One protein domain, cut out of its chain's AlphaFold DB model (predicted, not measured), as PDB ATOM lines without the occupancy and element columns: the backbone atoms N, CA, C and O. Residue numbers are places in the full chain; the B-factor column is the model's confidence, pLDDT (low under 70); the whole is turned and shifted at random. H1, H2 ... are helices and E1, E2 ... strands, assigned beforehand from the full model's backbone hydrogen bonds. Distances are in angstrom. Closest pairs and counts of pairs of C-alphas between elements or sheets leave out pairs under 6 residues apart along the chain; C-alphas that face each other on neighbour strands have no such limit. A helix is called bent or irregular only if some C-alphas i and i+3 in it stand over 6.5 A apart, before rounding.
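What this domain is: This is residues 11 to 30 and 41 to 139 of the 139 residues of an uncharacterized protein of Candidatus Lokiarchaeota archaeon (UniProt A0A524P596). A twisted, curled sheet of four short strands, E1 to E4, has helices over one face, with H3 crossing that face, the first residues of H1, 12 to 17, packed by the edge strand E1, H5 by the inner strand E2, and H4 grazing the sheet by the other edge strand, E4. H1 and H2 reach well past the sheet at one end of the long axis, the hairpin of H4 and H5 lies toward the other end, and H6 sits across H3. The printed part has 119 residues, with six named helices followed by four named strands, in the order H1 H2 H3 H4 H5 H6 E1 E2 E3 E4. The sheet runs E1, E2, E3, E4, antiparallel throughout, and the class is mixed, helices and strands. The whole is compact, with a radius of gyration of the C-alphas of 15.0 A, yet elongated, spanning 50 by 30 by 21 A.

Where its parts are: The strands are E1, residues 107 to 111, 13.7 A long; E2, residues 117 to 123, 19.2 A; E3, residues 126 to 130, 13.1 A; and E4, residues 136 to 138, 6.3 A. C-alpha 107 opens E1 at (135.511, 122.499, 101.978), and C-alpha 138 ends E4 at (139.534, 118.826, 89.140). The longest helix is H1, residues 12 to 30, 27.3 A from first to last C-alpha, beginning with C-alpha 12 at (133.970, 115.038, 107.791). H2 holds residues 41 to 47, 9.8 A; H3 residues 50 to 64, 21.1 A; H4 residues 67 to 76, 14.5 A; H5 residues 83 to 90, 12.5 A; and H6 residues 93 to 102, 14.3 A. H5 is neither bent nor irregular, but only just: C-alphas 86 and 89 are 6.3 A apart.

How they stand to each other: The strands form a meander, each the antiparallel neighbour of the one before, and each neighbour pair is a hairpin. N 110 and O 118 join E1 to E2 within hydrogen-bond range at 2.9 A, N 128 and O 121 join E2 to E3 at 2.8 A, and N 137 and O 129 join E3 to E4 at 2.8 A. From edge to edge the strands' lines turn by 77 degrees. The domain has two layers, with H1, H3 and H5 on one face of the sheet. H3 is on the sheet at a height of 11.0 A, over E1 and only just over E2, on which 3 of its C-alphas fall; it runs across the strands, at 68 degrees to E1 on the local plane. H1 is over E1 at a height of 11.4 A, slantwise to the strands, with its closest C-alphas to E1 those of Ala 13 and Ala 109, 6.0 A apart. H4 only grazes the sheet with residues 69 to 76. H3 is the hub of the helices. It touches H1, closest at the C-alphas of Leu 15 and Ile 53, 6.5 A, opposite ways at a shallow tilt of 32 degrees, only just short of steep. It touches H6 about perpendicular at 83 degrees, closest at the C-alphas of Lys 55 and Ala 93, 4.9 A. With residues 61 to 63 alone it touches H5, closest at the C-alphas of Arg 62 and Asn 89, 4.3 A, at a steep tilt of 61 degrees. H4 and H5 touch as a helical hairpin at a shallow tilt of 28 degrees, closest at the C-alphas of Met 67 and Asn 89, 6.6 A. H2 touches H1, closest at the C-alphas of Ile 22 and Glu 47, 6.1 A, and is not on the sheet. In H1, H2, H3, H4 and H6 every O i to N i+4 pair is within hydrogen-bond range; in H5 it is 0 of 4, with 4 of 5 O i to N i+3 pairs within range.

The domain as a whole: The two C-alphas farthest apart are those of His 41 and Lys 78, at 50.6 A. Residues 31 to 40 are cut out between H1 and H2, and C-alphas 30 and 41 are 16.4 A apart across the cut. Of the links that are printed whole, H4 to H5 is short and the others are tight. The mean pLDDT of the printed part is 82.5, with residues 26 to 30, 41 to 47 and 76 to 79 of the model under 70.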
ATOM      1  N   LYS A  11     132.142 111.484 110.566       88.81
ATOM      2  CA  LYS A  11     132.451 111.814 109.174       88.81
ATOM      3  C   LYS A  11     132.770 113.299 109.044       88.81
ATOM      4  O   LYS A  11     132.217 114.141 109.750       88.81
ATOM      5  N   PHE A  12     133.631 113.652 108.099       88.81
ATOM      6  CA  PHE A  12     133.970 115.038 107.791       88.81
ATOM      7  C   PHE A  12     132.728 115.879 107.457       88.81
ATOM      8  O   PHE A  12     132.632 117.033 107.877       88.81
ATOM      9  N   ALA A  13     131.758 115.298 106.741       86.06
ATOM     10  CA  ALA A  13     130.482 115.959 106.460       86.06
ATOM     11  C   ALA A  13     129.690 116.277 107.745       86.06
ATOM     12  O   ALA A  13     129.163 117.378 107.880       86.06
ATOM     13  N   GLU A  14     129.680 115.361 108.716       87.00
ATOM     14  CA  GLU A  14     129.010 115.559 110.007       87.00
ATOM     15  C   GLU A  14     129.711 116.648 110.828       87.00
ATOM     16  O   GLU A  14     129.049 117.529 111.373       87.00
ATOM     17  N   LEU A  15     131.050 116.657 110.850       87.75
ATOM     18  CA  LEU A  15     131.830 117.720 111.498       87.75
ATOM     19  C   LEU A  15     131.517 119.097 110.889       87.75
ATOM     20  O   LEU A  15     131.277 120.059 111.621       87.75
ATOM     21  N   LYS A  16     131.448 119.188 109.553       87.00
ATOM     22  CA  LYS A  16     131.057 120.412 108.832       87.00
ATOM     23  C   LYS A  16     129.646 120.869 109.222       87.00
ATOM     24  O   LYS A  16     129.432 122.059 109.464       87.00
ATOM     25  N   ASP A  17     128.690 119.948 109.299       84.50
ATOM     26  CA  ASP A  17     127.311 120.265 109.669       84.50
ATOM     27  C   ASP A  17     127.190 120.747 111.118       84.50
ATOM     28  O   ASP A  17     126.471 121.719 111.370       84.50
ATOM     29  N   ILE A  18     127.951 120.153 112.044       84.69
ATOM     30  CA  ILE A  18     128.032 120.607 113.438       84.69
ATOM     31  C   ILE A  18     128.580 122.039 113.501       84.69
ATOM     32  O   ILE A  18     127.949 122.904 114.112       84.69
ATOM     33  N   VAL A  19     129.693 122.332 112.816       85.12
ATOM     34  CA  VAL A  19     130.264 123.694 112.774       85.12
ATOM     35  C   VAL A  19     129.242 124.701 112.235       85.12
ATOM     36  O   VAL A  19     129.055 125.773 112.814       85.12
ATOM     37  N   HIS A  20     128.519 124.354 111.168       82.62
ATOM     38  CA  HIS A  20     127.478 125.221 110.614       82.62
ATOM     39  C   HIS A  20     126.256 125.386 111.517       82.62
ATOM     40  O   HIS A  20     125.601 126.431 111.457       82.62
ATOM     41  N   ALA A  21     125.891 124.365 112.290       80.06
ATOM     42  CA  ALA A  21     124.806 124.451 113.257       80.06
ATOM     43  C   ALA A  21     125.177 125.408 114.399       80.06
ATOM     44  O   ALA A  21     124.395 126.306 114.715       80.06
ATOM     45  N   ILE A  22     126.397 125.302 114.938       78.00
ATOM     46  CA  ILE A  22     126.896 126.201 115.989       78.00
ATOM     47  C   ILE A  22     126.997 127.640 115.466       78.00
ATOM     48  O   ILE A  22     126.487 128.565 116.096       78.00
ATOM     49  N   ALA A  23     127.575 127.847 114.277       77.25
ATOM     50  CA  ALA A  23     127.713 129.181 113.688       77.25
ATOM     51  C   ALA A  23     126.354 129.876 113.477       77.25
ATOM     52  O   ALA A  23     126.205 131.059 113.792       77.25
ATOM     53  N   ARG A  24     125.344 129.134 112.994       75.25
ATOM     54  CA  ARG A  24     123.962 129.630 112.870       75.25
ATOM     55  C   ARG A  24     123.355 129.966 114.226       75.25
ATOM     56  O   ARG A  24     122.737 131.019 114.363       75.25
ATOM     57  N   THR A  25     123.570 129.106 115.216       70.69
ATOM     58  CA  THR A  25     123.043 129.296 116.572       70.69
ATOM     59  C   THR A  25     123.601 130.573 117.194       70.69
ATOM     60  O   THR A  25     122.839 131.417 117.660       70.69
ATOM     61  N   LYS A  26     124.918 130.787 117.095       69.25
ATOM     62  CA  LYS A  26     125.589 131.998 117.580       69.25
ATOM     63  C   LYS A  26     125.052 133.269 116.922       69.25
ATOM     64  O   LYS A  26     124.824 134.266 117.606       69.25
ATOM     65  N   HIS A  27     124.800 133.224 115.613       67.44
ATOM     66  CA  HIS A  27     124.200 134.342 114.888       67.44
ATOM     67  C   HIS A  27     122.771 134.640 115.386       67.44
ATOM     68  O   HIS A  27     122.473 135.779 115.743       67.44
ATOM     69  N   GLN A  28     121.919 133.621 115.534       61.59
ATOM     70  CA  GLN A  28     120.549 133.780 116.047       61.59
ATOM     71  C   GLN A  28     120.498 134.258 117.507       61.59
ATOM     72  O   GLN A  28     119.634 135.066 117.859       61.59
ATOM     73  N   SER A  29     121.446 133.815 118.344       59.41
ATOM     74  CA  SER A  29     121.609 134.291 119.725       59.41
ATOM     75  C   SER A  29     122.002 135.761 119.767       59.41
ATOM     76  O   SER A  29     121.399 136.528 120.515       59.41
ATOM     77  N   SER A  30     122.945 136.186 118.918       58.44
ATOM     78  CA  SER A  30     123.324 137.602 118.820       58.44
ATOM     79  C   SER A  30     122.188 138.502 118.319       58.44
ATOM     80  O   SER A  30     122.139 139.675 118.673       58.44
ATOM     81  N   HIS A  41     120.885 123.534 124.883       52.53
ATOM     82  CA  HIS A  41     121.828 122.829 125.760       52.53
ATOM     83  C   HIS A  41     122.758 121.838 125.046       52.53
ATOM     84  O   HIS A  41     123.925 121.711 125.416       52.53
ATOM     85  N   SER A  42     122.274 121.140 124.016       57.38
ATOM     86  CA  SER A  42     123.128 120.256 123.211       57.38
ATOM     87  C   SER A  42     124.097 121.043 122.325       57.38
ATOM     88  O   SER A  42     125.200 120.572 122.056       57.38
ATOM     89  N   ILE A  43     123.707 122.245 121.894       61.69
ATOM     90  CA  ILE A  43     124.528 123.109 121.043       61.69
ATOM     91  C   ILE A  43     125.561 123.875 121.875       61.69
ATOM     92  O   ILE A  43     126.700 123.958 121.439       61.69
ATOM     93  N   ASP A  44     125.228 124.324 123.086       64.25
ATOM     94  CA  ASP A  44     126.159 124.974 124.021       64.25
ATOM     95  C   ASP A  44     127.334 124.042 124.371       64.25
ATOM     96  O   ASP A  44     128.501 124.447 124.435       64.25
ATOM     97  N   HIS A  45     127.042 122.749 124.552       66.00
ATOM     98  CA  HIS A  45     128.079 121.752 124.799       66.00
ATOM     99  C   HIS A  45     128.991 121.563 123.577       66.00
ATOM    100  O   HIS A  45     130.210 121.503 123.723       66.00
ATOM    101  N   LEU A  46     128.426 121.540 122.365       65.69
ATOM    102  CA  LEU A  46     129.199 121.456 121.120       65.69
ATOM    103  C   LEU A  46     129.956 122.757 120.805       65.69
ATOM    104  O   LEU A  46     131.055 122.699 120.258       65.69
ATOM    105  N   GLU A  47     129.426 123.918 121.197       69.00
ATOM    106  CA  GLU A  47     130.094 125.219 121.083       69.00
ATOM    107  C   GLU A  47     131.371 125.254 121.920       69.00
ATOM    108  O   GLU A  47     132.401 125.736 121.451       69.00
ATOM    109  N   THR A  48     131.346 124.637 123.105       73.50
ATOM    110  CA  THR A  48     132.532 124.495 123.968       73.50
ATOM    111  C   THR A  48     133.664 123.716 123.277       73.50
ATOM    112  O   THR A  48     134.833 123.891 123.614       73.50
ATOM    113  N   HIS A  49     133.334 122.895 122.275       77.75
ATOM    114  CA  HIS A  49     134.277 122.052 121.541       77.75
ATOM    115  C   HIS A  49     134.441 122.435 120.066       77.75
ATOM    116  O   HIS A  49     135.071 121.692 119.309       77.75
ATOM    117  N   ILE A  50     133.927 123.594 119.636       82.56
ATOM    118  CA  ILE A  50     134.032 124.020 118.234       82.56
ATOM    119  C   ILE A  50     135.491 124.099 117.774       82.56
ATOM    120  O   ILE A  50     135.815 123.666 116.669       82.56
ATOM    121  N   ASP A  51     136.388 124.571 118.641       83.31
ATOM    122  CA  ASP A  51     137.819 124.649 118.350       83.31
ATOM    123  C   ASP A  51     138.436 123.264 118.144       83.31
ATOM    124  O   ASP A  51     139.318 123.102 117.301       83.31
ATOM    125  N   ASP A  52     137.976 122.251 118.877       86.31
ATOM    126  CA  ASP A  52     138.476 120.884 118.746       86.31
ATOM    127  C   ASP A  52     137.943 120.212 117.476       86.31
ATOM    128  O   ASP A  52     138.708 119.558 116.764       86.31
ATOM    129  N   ILE A  53     136.682 120.474 117.112       87.06
ATOM    130  CA  ILE A  53     136.099 120.061 115.826       87.06
ATOM    131  C   ILE A  53     136.877 120.687 114.661       87.06
ATOM    132  O   ILE A  53     137.266 119.995 113.719       87.06
ATOM    133  N   LEU A  54     137.163 121.988 114.734       88.75
ATOM    134  CA  LEU A  54     137.921 122.706 113.709       88.75
ATOM    135  C   LEU A  54     139.369 122.210 113.608       88.75
ATOM    136  O   LEU A  54     139.889 122.065 112.500       88.75
ATOM    137  N   LYS A  55     140.028 121.916 114.738       89.69
ATOM    138  CA  LYS A  55     141.366 121.297 114.748       89.69
ATOM    139  C   LYS A  55     141.349 119.927 114.081       89.69
ATOM    140  O   LYS A  55     142.260 119.631 113.308       89.69
ATOM    141  N   GLU A  56     140.330 119.116 114.353       90.12
ATOM    142  CA  GLU A  56     140.181 117.788 113.765       90.12
ATOM    143  C   GLU A  56     139.941 117.869 112.252       90.12
ATOM    144  O   GLU A  56     140.640 117.216 111.475       90.12
ATOM    145  N   MET A  57     139.042 118.747 111.801       91.31
ATOM    146  CA  MET A  57     138.839 118.996 110.372       91.31
ATOM    147  C   MET A  57     140.129 119.487 109.693       91.31
ATOM    148  O   MET A  57     140.515 118.962 108.648       91.31
ATOM    149  N   ALA A  58     140.846 120.441 110.300       91.00
ATOM    150  CA  ALA A  58     142.117 120.939 109.773       91.00
ATOM    151  C   ALA A  58     143.188 119.838 109.711       91.00
ATOM    152  O   ALA A  58     143.935 119.749 108.739       91.00
ATOM    153  N   ARG A  59     143.262 118.957 110.718       92.44
ATOM    154  CA  ARG A  59     144.141 117.776 110.705       92.44
ATOM    155  C   ARG A  59     143.833 116.873 109.510       92.44
ATOM    156  O   ARG A  59     144.748 116.570 108.749       92.44
ATOM    157  N   ARG A  60     142.563 116.520 109.292       91.62
ATOM    158  CA  ARG A  60     142.141 115.653 108.176       91.62
ATOM    159  C   ARG A  60     142.439 116.260 106.806       91.62
ATOM    160  O   ARG A  60     142.883 115.545 105.906       91.62
ATOM    161  N   ILE A  61     142.258 117.574 106.647       91.81
ATOM    162  CA  ILE A  61     142.636 118.282 105.413       91.81
ATOM    163  C   ILE A  61     144.147 118.155 105.178       91.81
ATOM    164  O   ILE A  61     144.551 117.759 104.088       91.81
ATOM    165  N   ARG A  62     144.984 118.402 106.196       91.38
ATOM    166  CA  ARG A  62     146.452 118.299 106.072       91.38
ATOM    167  C   ARG A  62     146.929 116.888 105.730       91.38
ATOM    168  O   ARG A  62     147.836 116.730 104.919       91.38
ATOM    169  N   GLU A  63     146.312 115.874 106.326       90.81
ATOM    170  CA  GLU A  63     146.618 114.463 106.051       90.81
ATOM    171  C   GLU A  63     146.167 114.024 104.657       90.81
ATOM    172  O   GLU A  63     146.785 113.163 104.033       90.81
ATOM    173  N   THR A  64     145.105 114.637 104.142       90.88
ATOM    174  CA  THR A  64     144.613 114.349 102.797       90.88
ATOM    175  C   THR A  64     145.462 115.047 101.736       90.88
ATOM    176  O   THR A  64     145.889 114.413 100.767       90.88
ATOM    177  N   PHE A  65     145.760 116.329 101.953       90.19
ATOM    178  CA  PHE A  65     146.525 117.206 101.070       90.19
ATOM    179  C   PHE A  65     147.976 117.349 101.545       90.19
ATOM    180  O   PHE A  65     148.456 118.448 101.813       90.19
ATOM    181  N   THR A  66     148.701 116.233 101.652       91.00
ATOM    182  CA  THR A  66     150.132 116.279 101.983       91.00
ATOM    183  C   THR A  66     150.945 116.876 100.836       91.00
ATOM    184  O   THR A  66     150.590 116.730  99.665       91.00
ATOM    185  N   MET A  67     152.089 117.492 101.152       88.06
ATOM    186  CA  MET A  67     153.003 118.020 100.128       88.06
ATOM    187  C   MET A  67     153.408 116.957  99.110       88.06
ATOM    188  O   MET A  67     153.400 117.221  97.914       88.06
ATOM    189  N   GLU A  68     153.702 115.740  99.566       88.12
ATOM    190  CA  GLU A  68     154.052 114.623  98.688       88.12
ATOM    191  C   GLU A  68     152.940 114.323  97.672       88.12
ATOM    192  O   GLU A  68     153.200 114.260  96.467       88.12
ATOM    193  N   ARG A  69     151.687 114.217  98.136       88.69
ATOM    194  CA  ARG A  69     150.527 113.975  97.269       88.69
ATOM    195  C   ARG A  69     150.288 115.133  96.310       88.69
ATOM    196  O   ARG A  69     150.069 114.906  95.122       88.69
ATOM    197  N   ILE A  70     150.370 116.374  96.785       88.12
ATOM    198  CA  ILE A  70     150.212 117.561  95.934       88.12
ATOM    199  C   ILE A  70     151.292 117.573  94.839       88.12
ATOM    200  O   ILE A  70     150.969 117.696  93.658       88.12
ATOM    201  N   HIS A  71     152.563 117.369  95.196       86.44
ATOM    202  CA  HIS A  71     153.671 117.334  94.237       86.44
ATOM    203  C   HIS A  71     153.548 116.198  93.216       86.44
ATOM    204  O   HIS A  71     153.858 116.409  92.042       86.44
ATOM    205  N   ALA A  72     153.076 115.016  93.626       86.38
ATOM    206  CA  ALA A  72     152.800 113.919  92.701       86.38
ATOM    207  C   ALA A  72     151.769 114.337  91.640       86.38
ATOM    208  O   ALA A  72     151.946 114.061  90.455       86.38
ATOM    209  N   ASN A  73     150.747 115.097  92.033       86.44
ATOM    210  CA  ASN A  73     149.748 115.596  91.097       86.44
ATOM    211  C   ASN A  73     150.289 116.652  90.135       86.44
ATOM    212  O   ASN A  73     149.925 116.615  88.969       86.44
ATOM    213  N   PHE A  74     151.210 117.526  90.543       76.62
ATOM    214  CA  PHE A  74     151.860 118.454  89.603       76.62
ATOM    215  C   PHE A  74     152.660 117.750  88.501       76.62
ATOM    216  O   PHE A  74     152.789 118.280  87.402       76.62
ATOM    217  N   ARG A  75     153.201 116.559  88.780       70.12
ATOM    218  CA  ARG A  75     153.936 115.771  87.779       70.12
ATOM    219  C   ARG A  75     153.017 115.052  86.791       70.12
ATOM    220  O   ARG A  75     153.463 114.727  85.694       70.12
ATOM    221  N   HIS A  76     151.771 114.778  87.181       66.69
ATOM    222  CA  HIS A  76     150.861 113.895  86.441       66.69
ATOM    223  C   HIS A  76     149.603 114.585  85.890       66.69
ATOM    224  O   HIS A  76     149.041 114.098  84.908       66.69
ATOM    225  N   ASN A  77     149.165 115.712  86.461       64.62
ATOM    226  CA  ASN A  77     148.037 116.483  85.945       64.62
ATOM    227  C   ASN A  77     148.472 117.389  84.791       64.62
ATOM    228  O   ASN A  77     149.486 118.077  84.854       64.62
ATOM    229  N   LYS A  78     147.655 117.417  83.733       59.75
ATOM    230  CA  LYS A  78     147.814 118.352  82.605       59.75
ATOM    231  C   LYS A  78     147.398 119.784  82.964       59.75
ATOM    232  O   LYS A  78     147.724 120.713  82.232       59.75
ATOM    233  N   SER A  79     146.654 119.949  84.053       63.84
ATOM    234  CA  SER A  79     146.101 121.213  84.537       63.84
ATOM    235  C   SER A  79     146.970 121.787  85.657       63.84
ATOM    236  O   SER A  79     147.321 121.079  86.600       63.84
ATOM    237  N   ASN A  80     147.275 123.083  85.575       71.50
ATOM    238  CA  ASN A  80     147.964 123.799  86.644       71.50
ATOM    239  C   ASN A  80     147.086 123.804  87.900       71.50
ATOM    240  O   ASN A  80     145.993 124.371  87.899       71.50
ATOM    241  N   LEU A  81     147.565 123.174  88.970       82.06
ATOM    242  CA  LEU A  81     146.942 123.290  90.282       82.06
ATOM    243  C   LEU A  81     147.237 124.693  90.849       82.06
ATOM    244  O   LEU A  81     148.373 125.165  90.732       82.06
ATOM    245  N   PRO A  82     146.249 125.380  91.447       86.44
ATOM    246  CA  PRO A  82     146.450 126.698  92.032       86.44
ATOM    247  C   PRO A  82     147.404 126.631  93.226       86.44
ATOM    248  O   PRO A  82     147.481 125.622  93.932       86.44
ATOM    249  N   HIS A  83     148.110 127.739  93.468       83.31
ATOM    250  CA  HIS A  83     149.063 127.829  94.572       83.31
ATOM    251  C   HIS A  83     148.388 127.603  95.936       83.31
ATOM    252  O   HIS A  83     148.984 127.010  96.827       83.31
ATOM    253  N   ASP A  84     147.115 127.978  96.069       86.25
ATOM    254  CA  ASP A  84     146.309 127.801  97.279       86.25
ATOM    255  C   ASP A  84     146.198 126.343  97.748       86.25
ATOM    256  O   ASP A  84     146.085 126.098  98.949       86.25
ATOM    257  N   ILE A  85     146.314 125.355  96.849       85.88
ATOM    258  CA  ILE A  85     146.329 123.934  97.238       85.88
ATOM    259  C   ILE A  85     147.550 123.608  98.098       85.88
ATOM    260  O   ILE A  85     147.446 122.811  99.030       85.88
ATOM    261  N   PHE A  86     148.690 124.258  97.850       84.31
ATOM    262  CA  PHE A  86     149.875 124.107  98.693       84.31
ATOM    263  C   PHE A  86     149.697 124.703 100.082       84.31
ATOM    264  O   PHE A  86     150.468 124.361 100.964       84.31
ATOM    265  N   ASN A  87     148.715 125.573 100.307       87.06
ATOM    266  CA  ASN A  87     148.472 126.128 101.636       87.06
ATOM    267  C   ASN A  87     147.632 125.181 102.507       87.06
ATOM    268  O   ASN A  87     147.642 125.303 103.732       87.06
ATOM    269  N   LEU A  88     146.952 124.196 101.907       86.62
ATOM    270  CA  LEU A  88     146.084 123.254 102.624       86.62
ATOM    271  C   LEU A  88     146.851 122.344 103.583       86.62
ATOM    272  O   LEU A  88     146.322 121.979 104.628       86.62
ATOM    273  N   ASN A  89     148.105 122.007 103.282       87.31
ATOM    274  CA  ASN A  89     148.935 121.206 104.187       87.31
ATOM    275  C   ASN A  89     149.361 121.993 105.452       87.31
ATOM    276  O   ASN A  89     149.830 121.390 106.418       87.31
ATOM    277  N   HIS A  90     149.193 123.318 105.455       86.00
ATOM    278  CA  HIS A  90     149.492 124.211 106.575       86.00
ATOM    279  C   HIS A  90     148.230 124.805 107.212       86.00
ATOM    280  O   HIS A  90     148.348 125.620 108.128       86.00
ATOM    281  N   ILE A  91     147.033 124.401 106.764       88.38
ATOM    282  CA  ILE A  91     145.783 124.956 107.279       88.38
ATOM    283  C   ILE A  91     145.643 124.682 108.780       88.38
ATOM    284  O   ILE A  91     145.852 123.563 109.262       88.38
ATOM    285  N   ASN A  92     145.283 125.721 109.528       88.19
ATOM    286  CA  ASN A  92     144.967 125.626 110.949       88.19
ATOM    287  C   ASN A  92     143.473 125.867 111.212       88.19
ATOM    288  O   ASN A  92     142.728 126.280 110.323       88.19
ATOM    289  N   ALA A  93     143.041 125.606 112.448       84.81
ATOM    290  CA  ALA A  93     141.648 125.766 112.859       84.81
ATOM    291  C   ALA A  93     141.118 127.181 112.571       84.81
ATOM    292  O   ALA A  93     140.054 127.312 111.984       84.81
ATOM    293  N   THR A  94     141.885 128.231 112.889       83.06
ATOM    294  CA  THR A  94     141.489 129.634 112.680       83.06
ATOM    295  C   THR A  94     141.262 129.974 111.206       83.06
ATOM    296  O   THR A  94     140.274 130.621 110.858       83.06
ATOM    297  N   GLN A  95     142.157 129.526 110.322       84.12
ATOM    298  CA  GLN A  95     142.015 129.707 108.875       84.12
ATOM    299  C   GLN A  95     140.794 128.953 108.349       84.12
ATOM    300  O   GLN A  95     140.007 129.511 107.583       84.12
ATOM    301  N   LEU A  96     140.596 127.718 108.817       84.81
ATOM    302  CA  LEU A  96     139.443 126.904 108.461       84.81
ATOM    303  C   LEU A  96     138.123 127.545 108.916       84.81
ATOM    304  O   LEU A  96     137.160 127.544 108.154       84.81
ATOM    305  N   THR A  97     138.079 128.147 110.110       82.06
ATOM    306  CA  THR A  97     136.909 128.902 110.586       82.06
ATOM    307  C   THR A  97     136.561 130.030 109.625       82.06
ATOM    308  O   THR A  97     135.406 130.159 109.229       82.06
ATOM    309  N   GLY A  98     137.555 130.827 109.219       78.12
ATOM    310  CA  GLY A  98     137.349 131.919 108.266       78.12
ATOM    311  C   GLY A  98     136.840 131.423 106.911       78.12
ATOM    312  O   GLY A  98     135.951 132.037 106.325       78.12
ATOM    313  N   MET A  99     137.352 130.286 106.434       79.94
ATOM    314  CA  MET A  99     136.903 129.662 105.185       79.94
ATOM    315  C   MET A  99     135.448 129.186 105.277       79.94
ATOM    316  O   MET A  99     134.645 129.536 104.418       79.94
ATOM    317  N   LEU A 100     135.096 128.456 106.339       81.56
ATOM    318  CA  LEU A 100     133.747 127.917 106.549       81.56
ATOM    319  C   LEU A 100     132.699 129.011 106.790       81.56
ATOM    320  O   LEU A 100     131.563 128.878 106.342       81.56
ATOM    321  N   TYR A 101     133.067 130.091 107.484       73.50
ATOM    322  CA  TYR A 101     132.136 131.175 107.800       73.50
ATOM    323  C   TYR A 101     131.809 132.040 106.578       73.50
ATOM    324  O   TYR A 101     130.658 132.414 106.376       73.50
ATOM    325  N   ASN A 102     132.816 132.334 105.750       72.69
ATOM    326  CA  ASN A 102     132.626 133.157 104.558       72.69
ATOM    327  C   ASN A 102     132.015 132.361 103.396       72.69
ATOM    328  O   ASN A 102     131.273 132.924 102.594       72.69
ATOM    329  N   TYR A 103     132.308 131.059 103.304       76.31
ATOM    330  CA  TYR A 103     131.918 130.222 102.173       76.31
ATOM    331  C   TYR A 103     131.575 128.797 102.628       76.31
ATOM    332  O   TYR A 103     132.441 127.936 102.796       76.31
ATOM    333  N   LYS A 104     130.272 128.530 102.761       71.25
ATOM    334  CA  LYS A 104     129.711 127.275 103.294       71.25
ATOM    335  C   LYS A 104     130.200 126.005 102.580       71.25
ATOM    336  O   LYS A 104     130.286 124.940 103.191       71.25
ATOM    337  N   ASP A 105     130.524 126.105 101.294       80.38
ATOM    338  CA  ASP A 105     130.865 124.957 100.444       80.38
ATOM    339  C   ASP A 105     132.344 124.884 100.059       80.38
ATOM    340  O   ASP A 105     132.740 124.024  99.278       80.38
ATOM    341  N   LEU A 106     133.183 125.730 100.661       85.00
ATOM    342  CA  LEU A 106     134.598 125.833 100.303       85.00
ATOM    343  C   LEU A 106     135.404 124.582 100.664       85.00
ATOM    344  O   LEU A 106     136.424 124.301 100.045       85.00
ATOM    345  N   VAL A 107     134.936 123.798 101.633       89.69
ATOM    346  CA  VAL A 107     135.511 122.499 101.978       89.69
ATOM    347  C   VAL A 107     134.407 121.502 102.312       89.69
ATOM    348  O   VAL A 107     133.342 121.857 102.833       89.69
ATOM    349  N   GLY A 108     134.653 120.237 102.003       89.75
ATOM    350  CA  GLY A 108     133.739 119.145 102.295       89.75
ATOM    351  C   GLY A 108     134.370 117.798 101.993       89.75
ATOM    352  O   GLY A 108     135.558 117.706 101.696       89.75
ATOM    353  N   ALA A 109     133.560 116.750 102.064       90.75
ATOM    354  CA  ALA A 109     133.952 115.420 101.639       90.75
ATOM    355  C   ALA A 109     132.823 114.775 100.838       90.75
ATOM    356  O   ALA A 109     131.652 114.917 101.191       90.75
ATOM    357  N   ASP A 110     133.191 114.073  99.769       90.00
ATOM    358  CA  ASP A 110     132.290 113.175  99.052       90.00
ATOM    359  C   ASP A 110     132.466 111.755  99.611       90.00
ATOM    360  O   ASP A 110     133.582 111.340  99.926       90.00
ATOM    361  N   LEU A 111     131.380 110.988  99.708       87.06
ATOM    362  CA  LEU A 111     131.448 109.567 100.054       87.06
ATOM    363  C   LEU A 111     131.651 108.734  98.787       87.06
ATOM    364  O   LEU A 111     130.875 108.838  97.834       87.06
ATOM    365  N   THR A 112     132.671 107.877  98.778       85.94
ATOM    366  CA  THR A 112     132.828 106.867  97.725       85.94
ATOM    367  C   THR A 112     131.809 105.736  97.905       85.94
ATOM    368  O   THR A 112     131.312 105.534  99.017       85.94
ATOM    369  N   PRO A 113     131.515 104.941  96.855       81.06
ATOM    370  CA  PRO A 113     130.659 103.753  96.972       81.06
ATOM    371  C   PRO A 113     131.135 102.756  98.042       81.06
ATOM    372  O   PRO A 113     130.325 102.062  98.645       81.06
ATOM    373  N   ASP A 114     132.443 102.741  98.317       82.88
ATOM    374  CA  ASP A 114     133.082 101.908  99.343       82.88
ATOM    375  C   ASP A 114     133.024 102.528 100.756       82.88
ATOM    376  O   ASP A 114     133.691 102.045 101.671       82.88
ATOM    377  N   GLY A 115     132.315 103.646 100.931       80.06
ATOM    378  CA  GLY A 115     132.153 104.340 102.209       80.06
ATOM    379  C   GLY A 115     133.361 105.159 102.678       80.06
ATOM    380  O   GLY A 115     133.380 105.571 103.835       80.06
ATOM    381  N   ASN A 116     134.361 105.406 101.822       83.94
ATOM    382  CA  ASN A 116     135.509 106.252 102.175       83.94
ATOM    383  C   ASN A 116     135.189 107.730 101.914       83.94
ATOM    384  O   ASN A 116     134.457 108.046 100.981       83.94
ATOM    385  N   GLU A 117     135.773 108.631 102.701       88.81
ATOM    386  CA  GLU A 117     135.637 110.075 102.496       88.81
ATOM    387  C   GLU A 117     136.741 110.610 101.574       88.81
ATOM    388  O   GLU A 117     137.932 110.422 101.828       88.81
ATOM    389  N   GLU A 118     136.348 111.306 100.509       92.19
ATOM    390  CA  GLU A 118     137.243 112.051  99.624       92.19
ATOM    391  C   GLU A 118     137.075 113.543  99.888       92.19
ATOM    392  O   GLU A 118     136.103 114.161  99.445       92.19
ATOM    393  N   ILE A 119     138.022 114.121 100.631       92.56
ATOM    394  CA  ILE A 119     137.990 115.545 100.968       92.56
ATOM    395  C   ILE A 119     138.227 116.368  99.702       92.56
ATOM    396  O   ILE A 119     139.153 116.114  98.921       92.56
ATOM    397  N   TYR A 120     137.395 117.384  99.522       92.81
ATOM    398  CA  TYR A 120     137.533 118.375  98.473       92.81
ATOM    399  C   TYR A 120     137.615 119.780  99.051       92.81
ATOM    400  O   TYR A 120     137.090 120.069 100.128       92.81
ATOM    401  N   VAL A 121     138.238 120.663  98.280       91.38
ATOM    402  CA  VAL A 121     138.198 122.107  98.495       91.38
ATOM    403  C   VAL A 121     137.738 122.807  97.223       91.38
ATOM    404  O   VAL A 121     137.985 122.311  96.128       91.38
ATOM    405  N   ILE A 122     137.084 123.955  97.353       90.44
ATOM    406  CA  ILE A 122     136.718 124.814  96.227       90.44
ATOM    407  C   ILE A 122     137.629 126.040  96.249       90.44
ATOM    408  O   ILE A 122     137.681 126.765  97.239       90.44
ATOM    409  N   ILE A 123     138.362 126.271  95.164       87.38
ATOM    410  CA  ILE A 123     139.245 127.431  94.992       87.38
ATOM    411  C   ILE A 123     138.871 128.074  93.661       87.38
ATOM    412  O   ILE A 123     138.903 127.404  92.633       87.38
ATOM    413  N   ASN A 124     138.509 129.361  93.676       85.81
ATOM    414  CA  ASN A 124     138.057 130.096  92.485       85.81
ATOM    415  C   ASN A 124     136.970 129.335  91.700       85.81
ATOM    416  O   ASN A 124     137.127 129.074  90.512       85.81
ATOM    417  N   GLU A 125     135.912 128.908  92.399       86.94
ATOM    418  CA  GLU A 125     134.773 128.145  91.844       86.94
ATOM    419  C   GLU A 125     135.118 126.757  91.279       86.94
ATOM    420  O   GLU A 125     134.228 126.030  90.850       86.94
ATOM    421  N   THR A 126     136.387 126.345  91.333       89.25
ATOM    422  CA  THR A 126     136.845 125.034  90.867       89.25
ATOM    423  C   THR A 126     136.981 124.082  92.047       89.25
ATOM    424  O   THR A 126     137.597 124.429  93.060       89.25
ATOM    425  N   LYS A 127     136.430 122.872  91.933       91.38
ATOM    426  CA  LYS A 127     136.479 121.860  92.991       91.38
ATOM    427  C   LYS A 127     137.694 120.955  92.795       91.38
ATOM    428  O   LYS A 127     137.842 120.262  91.794       91.38
ATOM    429  N   TYR A 128     138.556 120.921  93.802       91.19
ATOM    430  CA  TYR A 128     139.746 120.081  93.857       91.19
ATOM    431  C   TYR A 128     139.529 118.985  94.887       91.19
ATOM    432  O   TYR A 128     139.595 119.216  96.096       91.19
ATOM    433  N   LYS A 129     139.258 117.778  94.403       92.44
ATOM    434  CA  LYS A 129     138.962 116.610  95.231       92.44
ATOM    435  C   LYS A 129     140.150 115.668  95.263       92.44
ATOM    436  O   LYS A 129     140.565 115.163  94.220       92.44
ATOM    437  N   MET A 130     140.665 115.390  96.455       91.62
ATOM    438  CA  MET A 130     141.693 114.373  96.627       91.62
ATOM    439  C   MET A 130     141.045 112.991  96.645       91.62
ATOM    440  O   MET A 130     140.305 112.642  97.565       91.62
ATOM    441  N   LYS A 131     141.346 112.192  95.625       90.94
ATOM    442  CA  LYS A 131     140.894 110.809  95.520       90.94
ATOM    443  C   LYS A 131     141.646 109.892  96.462       90.94
ATOM    444  O   LYS A 131     142.797 110.147  96.822       90.94
ATOM    445  N   LYS A 132     141.038 108.748  96.783       86.00
ATOM    446  CA  LYS A 132     141.683 107.704  97.601       86.00
ATOM    447  C   LYS A 132     143.029 107.236  97.031       86.00
ATOM    448  O   LYS A 132     143.943 106.928  97.790       86.00
ATOM    449  N   ASN A 133     143.169 107.219  95.704       86.06
ATOM    450  CA  ASN A 133     144.417 106.867  95.016       86.06
ATOM    451  C   ASN A 133     145.488 107.980  95.057       86.06
ATOM    452  O   ASN A 133     146.556 107.810  94.476       86.06
ATOM    453  N   GLY A 134     145.214 109.107  95.719       85.62
ATOM    454  CA  GLY A 134     146.125 110.241  95.837       85.62
ATOM    455  C   GLY A 134     146.110 111.193  94.641       85.62
ATOM    456  O   GLY A 134     146.922 112.114  94.619       85.62
ATOM    457  N   VAL A 135     145.220 111.003  93.661       89.12
ATOM    458  CA  VAL A 135     145.065 111.917  92.520       89.12
ATOM    459  C   VAL A 135     144.078 113.033  92.866       89.12
ATOM    460  O   VAL A 135     142.996 112.780  93.387       89.12
ATOM    461  N   ILE A 136     144.424 114.276  92.545       89.38
ATOM    462  CA  ILE A 136     143.517 115.416  92.620       89.38
ATOM    463  C   ILE A 136     142.673 115.419  91.349       89.38
ATOM    464  O   ILE A 136     143.178 115.698  90.258       89.38
ATOM    465  N   GLN A 137     141.387 115.114  91.505       90.12
ATOM    466  CA  GLN A 137     140.386 115.338  90.473       90.12
ATOM    467  C   GLN A 137     139.967 116.811  90.511       90.12
ATOM    468  O   GLN A 137     139.607 117.327  91.570       90.12
ATOM    469  N   VAL A 138     140.024 117.462  89.351       89.69
ATOM    470  CA  VAL A 138     139.534 118.826  89.140       89.69
ATOM    471  C   VAL A 138     138.135 118.723  88.530       89.69
ATOM    472  O   VAL A 138     137.978 118.067  87.498       89.69
ATOM    473  N   GLU A 139     137.141 119.299  89.201       88.50
ATOM    474  CA  GLU A 139     135.719 119.340  88.821       88.50
ATOM    475  C   GLU A 139     135.235 120.788  88.679       88.50
ATOM    476  O   GLU A 139     135.655 121.640  89.500       88.50
TER     477      GLU A 139